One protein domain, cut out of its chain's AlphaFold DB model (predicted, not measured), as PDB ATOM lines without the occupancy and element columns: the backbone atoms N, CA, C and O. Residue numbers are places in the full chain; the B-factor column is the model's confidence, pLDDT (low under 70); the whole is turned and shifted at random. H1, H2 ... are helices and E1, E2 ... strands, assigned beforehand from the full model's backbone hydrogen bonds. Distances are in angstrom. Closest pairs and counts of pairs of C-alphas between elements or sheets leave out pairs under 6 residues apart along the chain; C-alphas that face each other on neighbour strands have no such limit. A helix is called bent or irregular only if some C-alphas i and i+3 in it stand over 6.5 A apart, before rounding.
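Overview. This is residues 3 to 81 of the 81 residues of an uncharacterized protein of marine sediment metagenome (UniProt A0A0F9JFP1). A long, bent hairpin of two strands, E1 and E2, reaches out as an arm from a small head, where E4 and E3 join beside residues 34 to 41 of E2 and H1 covers one face of the sheet. The sheet is twisted and curled like part of a barrel, and the hairpin makes the length. The printed part has 79 residues, with one named helix and four named strands in the order E1, E2, H1, E3, E4; the sheet's order is E1, E2, E4, E3, all antiparallel, and the class is mixed, helices and strands. The whole is extended, with a radius of gyration of the C-alphas of 18.1 A and spans of 57 by 27 by 20 A.

Along the chain. E1, residues 3 to 19, begins at C-alpha 3 at (-33.059, 27.284, 25.021), measures 46.8 A from first to last C-alpha and bends by 59 degrees at residue 16. E2, residues 22 to 41, is the longest strand by residues; it measures 46.0 A, bends by 83 degrees at residue 28 and ends at C-alpha 41 at (-25.635, 17.504, 25.638). H1, residues 45 to 58, is 19.9 A long. E3, residues 63 to 65, is 6.8 A long. E4, residues 70 to 76, is 19.4 A long and ends at C-alpha 76 at (-30.887, 35.943, 35.367).

Arrangement. E1 and E2 form an antiparallel hairpin, with N 4 and O 37 2.9 A apart and N 24 and O 17 2.8 A apart, both within hydrogen-bond range. E2 and E4 are antiparallel at 129 degrees, with N 40 and O 71 2.8 A apart. E3 and E4 form a second hairpin, antiparallel at 137 degrees, with N 63 and O 72 2.8 A apart. The edge strands E1 and E3 are apart. H1 is on the sheet at a height over the sheet of 9.4 A, over E2 and E4; on the local plane its line and that of E2 stand at 23 degrees, along the strands. The closest C-alphas of E2 and H1 are those of Ser 40 and Asp 47, 6.1 A apart; those of H1 and E4 are Ser 55 and Ile 73, 6.8 A. The arrangement is two layers, a helix on one face of a sheet. E2, H1 and E3 make a split strand-helix-strand unit, two strands of one sheet that are not neighbours, with the helix between them along the chain and E4 between them in the sheet, and its crossover is right-handed. In H1 every O i to N i+4 pair is within hydrogen-bond range.

Size, cuts and confidence. The two C-alphas farthest apart are those of Gln 20 and Pro 46, at 58.1 A. The printed part has no cut and ends at Ile 81, the chain's last residue. The four links between elements are tight. Mean pLDDT of the printed part is 89.7; residues 79 to 81 are under 70.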
ATOM      1  N   TRP A   3     -32.790  26.083  24.229       89.88
ATOM      2  CA  TRP A   3     -33.059  27.284  25.021       89.88
ATOM      3  C   TRP A   3     -34.410  27.172  25.716       89.88
ATOM      4  O   TRP A   3     -35.414  26.847  25.083       89.88
ATOM      5  N   THR A   4     -34.448  27.471  27.011       91.19
ATOM      6  CA  THR A   4     -35.686  27.518  27.794       91.19
ATOM      7  C   THR A   4     -35.710  28.759  28.673       91.19
ATOM      8  O   THR A   4     -34.678  29.225  29.149       91.19
ATOM      9  N   THR A   5     -36.895  29.318  28.896       89.88
ATOM     10  CA  THR A   5     -37.087  30.479  29.771       89.88
ATOM     11  C   THR A   5     -38.116  30.149  30.831       89.88
ATOM     12  O   THR A   5     -39.196  29.659  30.505       89.88
ATOM     13  N   ARG A   6     -37.812  30.461  32.088       90.50
ATOM     14  CA  ARG A   6     -38.748  30.331  33.208       90.50
ATOM     15  C   ARG A   6     -38.803  31.620  34.010       90.50
ATOM     16  O   ARG A   6     -37.839  32.382  34.048       90.50
ATOM     17  N   VAL A   7     -39.932  31.855  34.667       86.75
ATOM     18  CA  VAL A   7     -40.082  32.944  35.634       86.75
ATOM     19  C   VAL A   7     -39.986  32.341  37.029       86.75
ATOM     20  O   VAL A   7     -40.690  31.382  37.336       86.75
ATOM     21  N   ALA A   8     -39.099  32.878  37.859       85.62
ATOM     22  CA  ALA A   8     -38.946  32.482  39.252       85.62
ATOM     23  C   ALA A   8     -39.320  33.653  40.162       85.62
ATOM     24  O   ALA A   8     -38.920  34.784  39.907       85.62
ATOM     25  N   SER A   9     -40.070  33.386  41.231       84.25
ATOM     26  CA  SER A   9     -40.422  34.398  42.230       84.25
ATOM     27  C   SER A   9     -39.600  34.174  43.494       84.25
ATOM     28  O   SER A   9     -39.595  33.067  44.036       84.25
ATOM     29  N   ARG A  10     -38.899  35.208  43.968       84.38
ATOM     30  CA  ARG A  10     -38.138  35.171  45.220       84.38
ATOM     31  C   ARG A  10     -38.761  36.145  46.227       84.38
ATOM     32  O   ARG A  10     -38.831  37.342  45.935       84.38
ATOM     33  N   PRO A  11     -39.198  35.671  47.406       87.62
ATOM     34  CA  PRO A  11     -39.617  36.559  48.479       87.62
ATOM     35  C   PRO A  11     -38.410  37.311  49.050       87.62
ATOM     36  O   PRO A  11     -37.344  36.728  49.270       87.62
ATOM     37  N   ILE A  12     -38.596  38.603  49.294       87.00
ATOM     38  CA  ILE A  12     -37.682  39.433  50.071       87.00
ATOM     39  C   ILE A  12     -38.246  39.537  51.477       87.00
ATOM     40  O   ILE A  12     -39.422  39.843  51.682       87.00
ATOM     41  N   PHE A  13     -37.384  39.236  52.438       89.75
ATOM     42  CA  PHE A  13     -37.721  39.233  53.844       89.75
ATOM     43  C   PHE A  13     -37.041  40.407  54.534       89.75
ATOM     44  O   PHE A  13     -35.841  40.613  54.367       89.75
ATOM     45  N   GLN A  14     -37.804  41.118  55.352       91.00
ATOM     46  CA  GLN A  14     -37.298  42.144  56.246       91.00
ATOM     47  C   GLN A  14     -37.329  41.608  57.674       91.00
ATOM     48  O   GLN A  14     -38.319  41.002  58.103       91.00
ATOM     49  N   TRP A  15     -36.238  41.806  58.414       92.31
ATOM     50  CA  TRP A  15     -36.203  41.464  59.831       92.31
ATOM     51  C   TRP A  15     -37.222  42.320  60.589       92.31
ATOM     52  O   TRP A  15     -37.257  43.539  60.434       92.31
ATOM     53  N   ALA A  16     -38.078  41.667  61.371       91.31
ATOM     54  CA  ALA A  16     -39.158  42.313  62.112       91.31
ATOM     55  C   ALA A  16     -38.852  42.438  63.610       91.31
ATOM     56  O   ALA A  16     -39.387  43.325  64.270       91.31
ATOM     57  N   GLY A  17     -38.040  41.535  64.160       92.75
ATOM     58  CA  GLY A  17     -37.722  41.485  65.584       92.75
ATOM     59  C   GLY A  17     -37.318  40.084  66.033       92.75
ATOM     60  O   GLY A  17     -37.531  39.111  65.313       92.75
ATOM     61  N   THR A  18     -36.804  39.967  67.253       94.81
ATOM     62  CA  THR A  18     -36.444  38.682  67.876       94.81
ATOM     63  C   THR A  18     -37.340  38.438  69.088       94.81
ATOM     64  O   THR A  18     -37.605  39.359  69.861       94.81
ATOM     65  N   ASN A  19     -37.840  37.214  69.263       90.56
ATOM     66  CA  ASN A  19     -38.562  36.805  70.471       90.56
ATOM     67  C   ASN A  19     -37.949  35.532  71.079       90.56
ATOM     68  O   ASN A  19     -36.944  35.020  70.593       90.56
ATOM     69  N   GLN A  20     -38.569  34.995  72.133       92.00
ATOM     70  CA  GLN A  20     -38.126  33.762  72.807       92.00
ATOM     71  C   GLN A  20     -38.062  32.516  71.897       92.00
ATOM     72  O   GLN A  20     -37.511  31.497  72.296       92.00
ATOM     73  N   HIS A  21     -38.633  32.583  70.689       83.88
ATOM     74  CA  HIS A  21     -38.619  31.520  69.681       83.88
ATOM     75  C   HIS A  21     -37.666  31.819  68.508       83.88
ATOM     76  O   HIS A  21     -37.647  31.060  67.542       83.88
ATOM     77  N   GLY A  22     -36.879  32.897  68.586       92.31
ATOM     78  CA  GLY A  22     -35.883  33.283  67.587       92.31
ATOM     79  C   GLY A  22     -36.269  34.506  66.756       92.31
ATOM     80  O   GLY A  22     -37.150  35.295  67.114       92.31
ATOM     81  N   ASP A  23     -35.559  34.683  65.644       94.00
ATOM     82  CA  ASP A  23     -35.744  35.818  64.746       94.00
ATOM     83  C   ASP A  23     -37.012  35.681  63.910       94.00
ATOM     84  O   ASP A  23     -37.308  34.640  63.319       94.00
ATOM     85  N   ARG A  24     -37.753  36.781  63.818       90.81
ATOM     86  CA  ARG A  24     -38.951  36.900  63.001       90.81
ATOM     87  C   ARG A  24     -38.646  37.763  61.794       90.81
ATOM     88  O   ARG A  24     -38.159  38.884  61.914       90.81
ATOM     89  N   TYR A  25     -39.032  37.255  60.636       92.56
ATOM     90  CA  TYR A  25     -38.924  37.951  59.366       92.56
ATOM     91  C   TYR A  25     -40.318  38.121  58.762       92.56
ATOM     92  O   TYR A  25     -41.139  37.202  58.809       92.56
ATOM     93  N   LYS A  26     -40.599  39.296  58.201       91.31
ATOM     94  CA  LYS A  26     -41.828  39.582  57.456       91.31
ATOM     95  C   LYS A  26     -41.511  39.596  55.963       91.31
ATOM     96  O   LYS A  26     -40.462  40.090  55.563       91.31
ATOM     97  N   ILE A  27     -42.414  39.064  55.141       89.06
ATOM     98  CA  ILE A  27     -42.320  39.212  53.684       89.06
ATOM     99  C   ILE A  27     -42.652  40.665  53.346       89.06
ATOM    100  O   ILE A  27     -43.756  41.126  53.637       89.06
ATOM    101  N   GLU A  28     -41.692  41.368  52.760       89.06
ATOM    102  CA  GLU A  28     -41.834  42.760  52.337       89.06
ATOM    103  C   GLU A  28     -42.365  42.827  50.902       89.06
ATOM    104  O   GLU A  28     -43.381  43.458  50.632       89.06
ATOM    105  N   GLU A  29     -41.726  42.084  49.999       87.25
ATOM    106  CA  GLU A  29     -42.042  42.078  48.572       87.25
ATOM    107  C   GLU A  29     -41.760  40.691  47.973       87.25
ATOM    108  O   GLU A  29     -40.984  39.895  48.512       87.25
ATOM    109  N   ARG A  30     -42.375  40.383  46.828       85.06
ATOM    110  CA  ARG A  30     -41.982  39.257  45.974       85.06
ATOM    111  C   ARG A  30     -41.436  39.798  44.664       85.06
ATOM    112  O   ARG A  30     -42.179  40.412  43.909       85.06
ATOM    113  N   LYS A  31     -40.161  39.527  44.383       86.31
ATOM    114  CA  LYS A  31     -39.535  39.911  43.114       86.31
ATOM    115  C   LYS A  31     -39.569  38.746  42.140       86.31
ATOM    116  O   LYS A  31     -39.160  37.636  42.488       86.31
ATOM    117  N   ASN A  32     -40.045  39.000  40.927       86.25
ATOM    118  CA  ASN A  32     -40.050  38.011  39.857       86.25
ATOM    119  C   ASN A  32     -38.835  38.211  38.962       86.25
ATOM    120  O   ASN A  32     -38.574  39.318  38.510       86.25
ATOM    121  N   PHE A  33     -38.124  37.135  38.662       85.94
ATOM    122  CA  PHE A  33     -36.947  37.131  37.807       85.94
ATOM    123  C   PHE A  33     -37.219  36.266  36.585       85.94
ATOM    124  O   PHE A  33     -37.794  35.179  36.699       85.94
ATOM    125  N   ARG A  34     -36.779  36.719  35.408       87.25
ATOM    126  CA  ARG A  34     -36.693  35.851  34.229       87.25
ATOM    127  C   ARG A  34     -35.348  35.148  34.254       87.25
ATOM    128  O   ARG A  34     -34.307  35.795  34.326       87.25
ATOM    129  N   ILE A  35     -35.397  33.827  34.183       90.19
ATOM    130  CA  ILE A  35     -34.227  32.965  34.094       90.19
ATOM    131  C   ILE A  35     -34.243  32.332  32.713       90.19
ATOM    132  O   ILE A  35     -35.200  31.650  32.336       90.19
ATOM    133  N   ALA A  36     -33.181  32.572  31.962       91.62
ATOM    134  CA  ALA A  36     -32.911  31.898  30.711       91.62
ATOM    135  C   ALA A  36     -31.916  30.761  30.948       91.62
ATOM    136  O   ALA A  36     -30.851  30.987  31.517       91.62
ATOM    137  N   LYS A  37     -32.258  29.553  30.503       93.38
ATOM    138  CA  LYS A  37     -31.416  28.361  30.588       93.38
ATOM    139  C   LYS A  37     -31.060  27.891  29.181       93.38
ATOM    140  O   LYS A  37     -31.946  27.495  28.419       93.38
ATOM    141  N   LEU A  38     -29.768  27.907  28.868       94.38
ATOM    142  CA  LEU A  38     -29.210  27.282  27.669       94.38
ATOM    143  C   LEU A  38     -28.608  25.942  28.065       94.38
ATOM    144  O   LEU A  38     -27.688  25.916  28.879       94.38
ATOM    145  N   SER A  39     -29.109  24.853  27.495       94.25
ATOM    146  CA  SER A  39     -28.607  23.506  27.743       94.25
ATOM    147  C   SER A  39     -27.986  22.874  26.499       94.25
ATOM    148  O   SER A  39     -28.391  23.114  25.357       94.25
ATOM    149  N   SER A  40     -26.988  22.034  26.735       94.44
ATOM    150  CA  SER A  40     -26.273  21.245  25.742       94.44
ATOM    151  C   SER A  40     -26.088  19.820  26.243       94.44
ATOM    152  O   SER A  40     -25.894  19.594  27.433       94.44
ATOM    153  N   ASN A  41     -26.085  18.855  25.327       93.50
ATOM    154  CA  ASN A  41     -25.635  17.504  25.638       93.50
ATOM    155  C   ASN A  41     -24.109  17.512  25.846       93.50
ATOM    156  O   ASN A  41     -23.385  18.073  25.019       93.50
ATOM    157  N   CYS A  42     -23.620  16.875  26.911       91.69
ATOM    158  CA  CYS A  42     -22.189  16.800  27.220       91.69
ATOM    159  C   CYS A  42     -21.368  16.075  26.137       91.69
ATOM    160  O   CYS A  42     -20.177  16.338  25.996       91.69
ATOM    161  N   ASN A  43     -21.992  15.200  25.343       91.94
ATOM    162  CA  ASN A  43     -21.326  14.455  24.270       91.94
ATOM    163  C   ASN A  43     -21.105  15.287  22.995       91.94
ATOM    164  O   ASN A  43     -20.353  14.880  22.111       91.94
ATOM    165  N   SER A  44     -21.758  16.447  22.872       92.75
ATOM    166  CA  SER A  44     -21.609  17.325  21.709       92.75
ATOM    167  C   SER A  44     -20.466  18.315  21.933       92.75
ATOM    168  O   SER A  44     -20.652  19.380  22.520       92.75
ATOM    169  N   VAL A  45     -19.273  17.977  21.434       93.12
ATOM    170  CA  VAL A  45     -18.082  18.849  21.467       93.12
ATOM    171  C   VAL A  45     -18.349  20.271  20.937       93.12
ATOM    172  O   VAL A  45     -18.009  21.217  21.653       93.12
ATOM    173  N   PRO A  46     -18.951  20.478  19.744       94.94
ATOM    174  CA  PRO A  46     -19.166  21.834  19.231       94.94
ATOM    175  C   PRO A  46     -20.138  22.641  20.104       94.94
ATOM    176  O   PRO A  46     -19.944  23.844  20.314       94.94
ATOM    177  N   ASP A  47     -21.152  21.981  20.670       92.75
ATOM    178  CA  ASP A  47     -22.103  22.671  21.533       92.75
ATOM    179  C   ASP A  47     -21.463  23.047  22.882       92.75
ATOM    180  O   ASP A  47     -21.642  24.164  23.370       92.75
ATOM    181  N   MET A  48     -20.658  22.148  23.458       94.00
ATOM    182  CA  MET A  48     -19.915  22.393  24.697       94.00
ATOM    183  C   MET A  48     -18.917  23.544  24.562       94.00
ATOM    184  O   MET A  48     -18.836  24.389  25.452       94.00
ATOM    185  N   GLN A  49     -18.194  23.630  23.440       94.94
ATOM    186  CA  GLN A  49     -17.290  24.753  23.168       94.94
ATOM    187  C   GLN A  49     -18.037  26.087  23.167       94.94
ATOM    188  O   GLN A  49     -17.612  27.046  23.812       94.94
ATOM    189  N   THR A  50     -19.183  26.137  22.489       94.06
ATOM    190  CA  THR A  50     -20.015  27.343  22.437       94.06
ATOM    191  C   THR A  50     -20.545  27.711  23.824       94.06
ATOM    192  O   THR A  50     -20.513  28.881  24.206       94.06
ATOM    193  N   LEU A  51     -20.981  26.721  24.608       93.75
ATOM    194  CA  LEU A  51     -21.482  26.920  25.967       93.75
ATOM    195  C   LEU A  51     -20.399  27.491  26.902       93.75
ATOM    196  O   LEU A  51     -20.670  28.429  27.650       93.75
ATOM    197  N   ILE A  52     -19.168  26.976  26.820       93.75
ATOM    198  CA  ILE A  52     -18.015  27.457  27.600       93.75
ATOM    199  C   ILE A  52     -17.642  28.892  27.200       93.75
ATOM    200  O   ILE A  52     -17.414  29.737  28.063       93.75
ATOM    201  N   LEU A  53     -17.626  29.200  25.900       95.38
ATOM    202  CA  LEU A  53     -17.350  30.556  25.414       95.38
ATOM    203  C   LEU A  53     -18.412  31.561  25.878       95.38
ATOM    204  O   LEU A  53     -18.079  32.682  26.269       95.38
ATOM    205  N   LEU A  54     -19.689  31.167  25.858       93.62
ATOM    206  CA  LEU A  54     -20.786  31.989  26.367       93.62
ATOM    207  C   LEU A  54     -20.695  32.189  27.880       93.62
ATOM    208  O   LEU A  54     -20.872  33.312  28.343       93.62
ATOM    209  N   SER A  55     -20.377  31.132  28.630       94.31
ATOM    210  CA  SER A  55     -20.129  31.192  30.073       94.31
ATOM    211  C   SER A  55     -19.059  32.228  30.416       94.31
ATOM    212  O   SER A  55     -19.305  33.101  31.244       94.31
ATOM    213  N   TYR A  56     -17.921  32.195  29.716       95.00
ATOM    214  CA  TYR A  56     -16.841  33.160  29.917       95.00
ATOM    215  C   TYR A  56     -17.273  34.594  29.582       95.00
ATOM    216  O   TYR A  56     -16.988  35.525  30.329       95.00
ATOM    217  N   ARG A  57     -17.990  34.791  28.468       94.25
ATOM    218  CA  ARG A  57     -18.422  36.127  28.028       94.25
ATOM    219  C   ARG A  57     -19.487  36.747  28.934       94.25
ATOM    220  O   ARG A  57     -19.552  37.969  29.032       94.25
ATOM    221  N   LEU A  58     -20.350  35.921  29.516       90.56
ATOM    222  CA  LEU A  58     -21.453  36.352  30.375       90.56
ATOM    223  C   LEU A  58     -21.086  36.349  31.862       90.56
ATOM    224  O   LEU A  58     -21.904  36.793  32.660       90.56
ATOM    225  N   ASP A  59     -19.891  35.865  32.216       92.44
ATOM    226  CA  ASP A  59     -19.446  35.656  33.597       92.44
ATOM    227  C   ASP A  59     -20.439  34.802  34.413       92.44
ATOM    228  O   ASP A  59     -20.846  35.128  35.526       92.44
ATOM    229  N   VAL A  60     -20.890  33.696  33.810       92.06
ATOM    230  CA  VAL A  60     -21.846  32.756  34.416       92.06
ATOM    231  C   VAL A  60     -21.225  31.364  34.455       92.06
ATOM    232  O   VAL A  60     -20.737  30.906  33.422       92.06
ATOM    233  N   PRO A  61     -21.265  30.639  35.586       93.62
ATOM    234  CA  PRO A  61     -20.694  29.300  35.666       93.62
ATOM    235  C   PRO A  61     -21.478  28.285  34.825       93.62
ATOM    236  O   PRO A  61     -22.711  28.292  34.799       93.62
ATOM    237  N   VAL A  62     -20.754  27.363  34.188       94.12
ATOM    238  CA  VAL A  62     -21.350  26.163  33.586       94.12
ATOM    239  C   VAL A  62     -21.716  25.178  34.690       94.12
ATOM    240  O   VAL A  62     -20.877  24.809  35.511       94.12
ATOM    241  N   GLN A  63     -22.965  24.728  34.685       94.56
ATOM    242  CA  GLN A  63     -23.469  23.681  35.562       94.56
ATOM    243  C   GLN A  63     -23.617  22.372  34.787       94.56
ATOM    244  O   GLN A  63     -23.934  22.377  33.597       94.56
ATOM    245  N   TYR A  64     -23.402  21.251  35.474       93.81
ATOM    246  CA  TYR A  64     -23.492  19.913  34.900       93.81
ATOM    247  C   TYR A  64     -24.563  19.117  35.635       93.81
ATOM    248  O   TYR A  64     -24.510  18.970  36.856       93.81
ATOM    249  N   ASP A  65     -25.521  18.598  34.879       92.31
ATOM    250  CA  ASP A  65     -26.456  17.582  35.327       92.31
ATOM    251  C   ASP A  65     -25.940  16.211  34.888       92.31
ATOM    252  O   ASP A  65     -26.034  15.822  33.720       92.31
ATOM    253  N   PHE A  66     -25.340  15.495  35.836       87.44
ATOM    254  CA  PHE A  66     -24.762  14.178  35.587       87.44
ATOM    255  C   PHE A  66     -25.814  13.078  35.432       87.44
ATOM    256  O   PHE A  66     -25.477  12.018  34.911       87.44
ATOM    257  N   ASN A  67     -27.064  13.313  35.846       89.94
ATOM    258  CA  ASN A  67     -28.129  12.324  35.671       89.94
ATOM    259  C   ASN A  67     -28.560  12.260  34.203       89.94
ATOM    260  O   ASN A  67     -28.676  11.177  33.637       89.94
ATOM    261  N   ASP A  68     -28.716  13.431  33.585       88.69
ATOM    262  CA  ASP A  68     -29.200  13.556  32.207       88.69
ATOM    263  C   ASP A  68     -28.065  13.703  31.178       88.69
ATOM    264  O   ASP A  68     -28.306  13.700  29.970       88.69
ATOM    265  N   GLY A  69     -26.812  13.843  31.631       90.88
ATOM    266  CA  GLY A  69     -25.660  14.067  30.753       90.88
ATOM    267  C   GLY A  69     -25.731  15.416  30.032       90.88
ATOM    268  O   GLY A  69     -25.375  15.527  28.854       90.88
ATOM    269  N   VAL A  70     -26.225  16.440  30.729       94.62
ATOM    270  CA  VAL A  70     -26.497  17.771  30.178       94.62
ATOM    271  C   VAL A  70     -25.651  18.815  30.896       94.62
ATOM    272  O   VAL A  70     -25.623  18.876  32.119       94.62
ATOM    273  N   ALA A  71     -25.012  19.698  30.137       94.56
ATOM    274  CA  ALA A  71     -24.402  20.914  30.656       94.56
ATOM    275  C   ALA A  71     -25.311  22.108  30.363       94.56
ATOM    276  O   ALA A  71     -25.979  22.151  29.328       94.56
ATOM    277  N   PHE A  72     -25.354  23.093  31.252       95.31
ATOM    278  CA  PHE A  72     -26.168  24.282  31.043       95.31
ATOM    279  C   PHE A  72     -25.597  25.527  31.718       95.31
ATOM    280  O   PHE A  72     -24.826  25.444  32.670       95.31
ATOM    281  N   ILE A  73     -26.010  26.690  31.223       95.44
ATOM    282  CA  ILE A  73     -25.805  27.991  31.868       95.44
ATOM    283  C   ILE A  73     -27.168  28.608  32.177       95.44
ATOM    284  O   ILE A  73     -28.115  28.442  31.401       95.44
ATOM    285  N   GLU A  74     -27.277  29.319  33.299       92.94
ATOM    286  CA  GLU A  74     -28.477  30.074  33.670       92.94
ATOM    287  C   GLU A  74     -28.161  31.568  33.768       92.94
ATOM    288  O   GLU A  74     -27.319  31.986  34.557       92.94
ATOM    289  N   VAL A  75     -28.866  32.382  32.985       90.12
ATOM    290  CA  VAL A  75     -28.739  33.842  32.990       90.12
ATOM    291  C   VAL A  75     -29.990  34.439  33.621       90.12
ATOM    292  O   VAL A  75     -31.110  34.139  33.203       90.12
ATOM    293  N   VAL A  76     -29.800  35.294  34.623       88.31
ATOM    294  CA  VAL A  76     -30.887  35.943  35.367       88.31
ATOM    295  C   VAL A  76     -31.030  37.394  34.913       88.31
ATOM    296  O   VAL A  76     -30.037  38.099  34.744       88.31
ATOM    297  N   SER A  77     -32.266  37.862  34.720       84.38
ATOM    298  CA  SER A  77     -32.526  39.270  34.419       84.38
ATOM    299  C   SER A  77     -32.101  40.178  35.580       84.38
ATOM    300  O   SER A  77     -32.469  39.940  36.727       84.38
ATOM    301  N   VAL A  78     -31.370  41.256  35.269       72.62
ATOM    302  CA  VAL A  78     -30.912  42.254  36.261       72.62
ATOM    303  C   VAL A  78     -32.089  43.026  36.885       72.62
ATOM    304  O   VAL A  78     -31.994  43.510  38.009       72.62
ATOM    305  N   GLY A  79     -33.223  43.103  36.182       59.72
ATOM    306  CA  GLY A  79     -34.469  43.688  36.675       59.72
ATOM    307  C   GLY A  79     -35.475  42.626  37.110       59.72
ATOM    308  O   GLY A  79     -35.636  41.603  36.430       59.72
ATOM    309  N   ALA A  80     -36.157  42.894  38.226       55.50
ATOM    310  CA  ALA A  80     -37.386  42.196  38.575       55.50
ATOM    311  C   ALA A  80     -38.548  42.713  37.706       55.50
ATOM    312  O   ALA A  80     -38.531  43.876  37.302       55.50
ATOM    313  N   ILE A  81     -39.514  41.847  37.399       54.88
ATOM    314  CA  ILE A  81     -40.727  42.166  36.618       54.88
ATOM    315  C   ILE A  81     -41.909  42.377  37.547       54.88
ATOM    316  O   ILE A  81     -42.091  41.512  38.445       54.88
TER     317      ILE A  81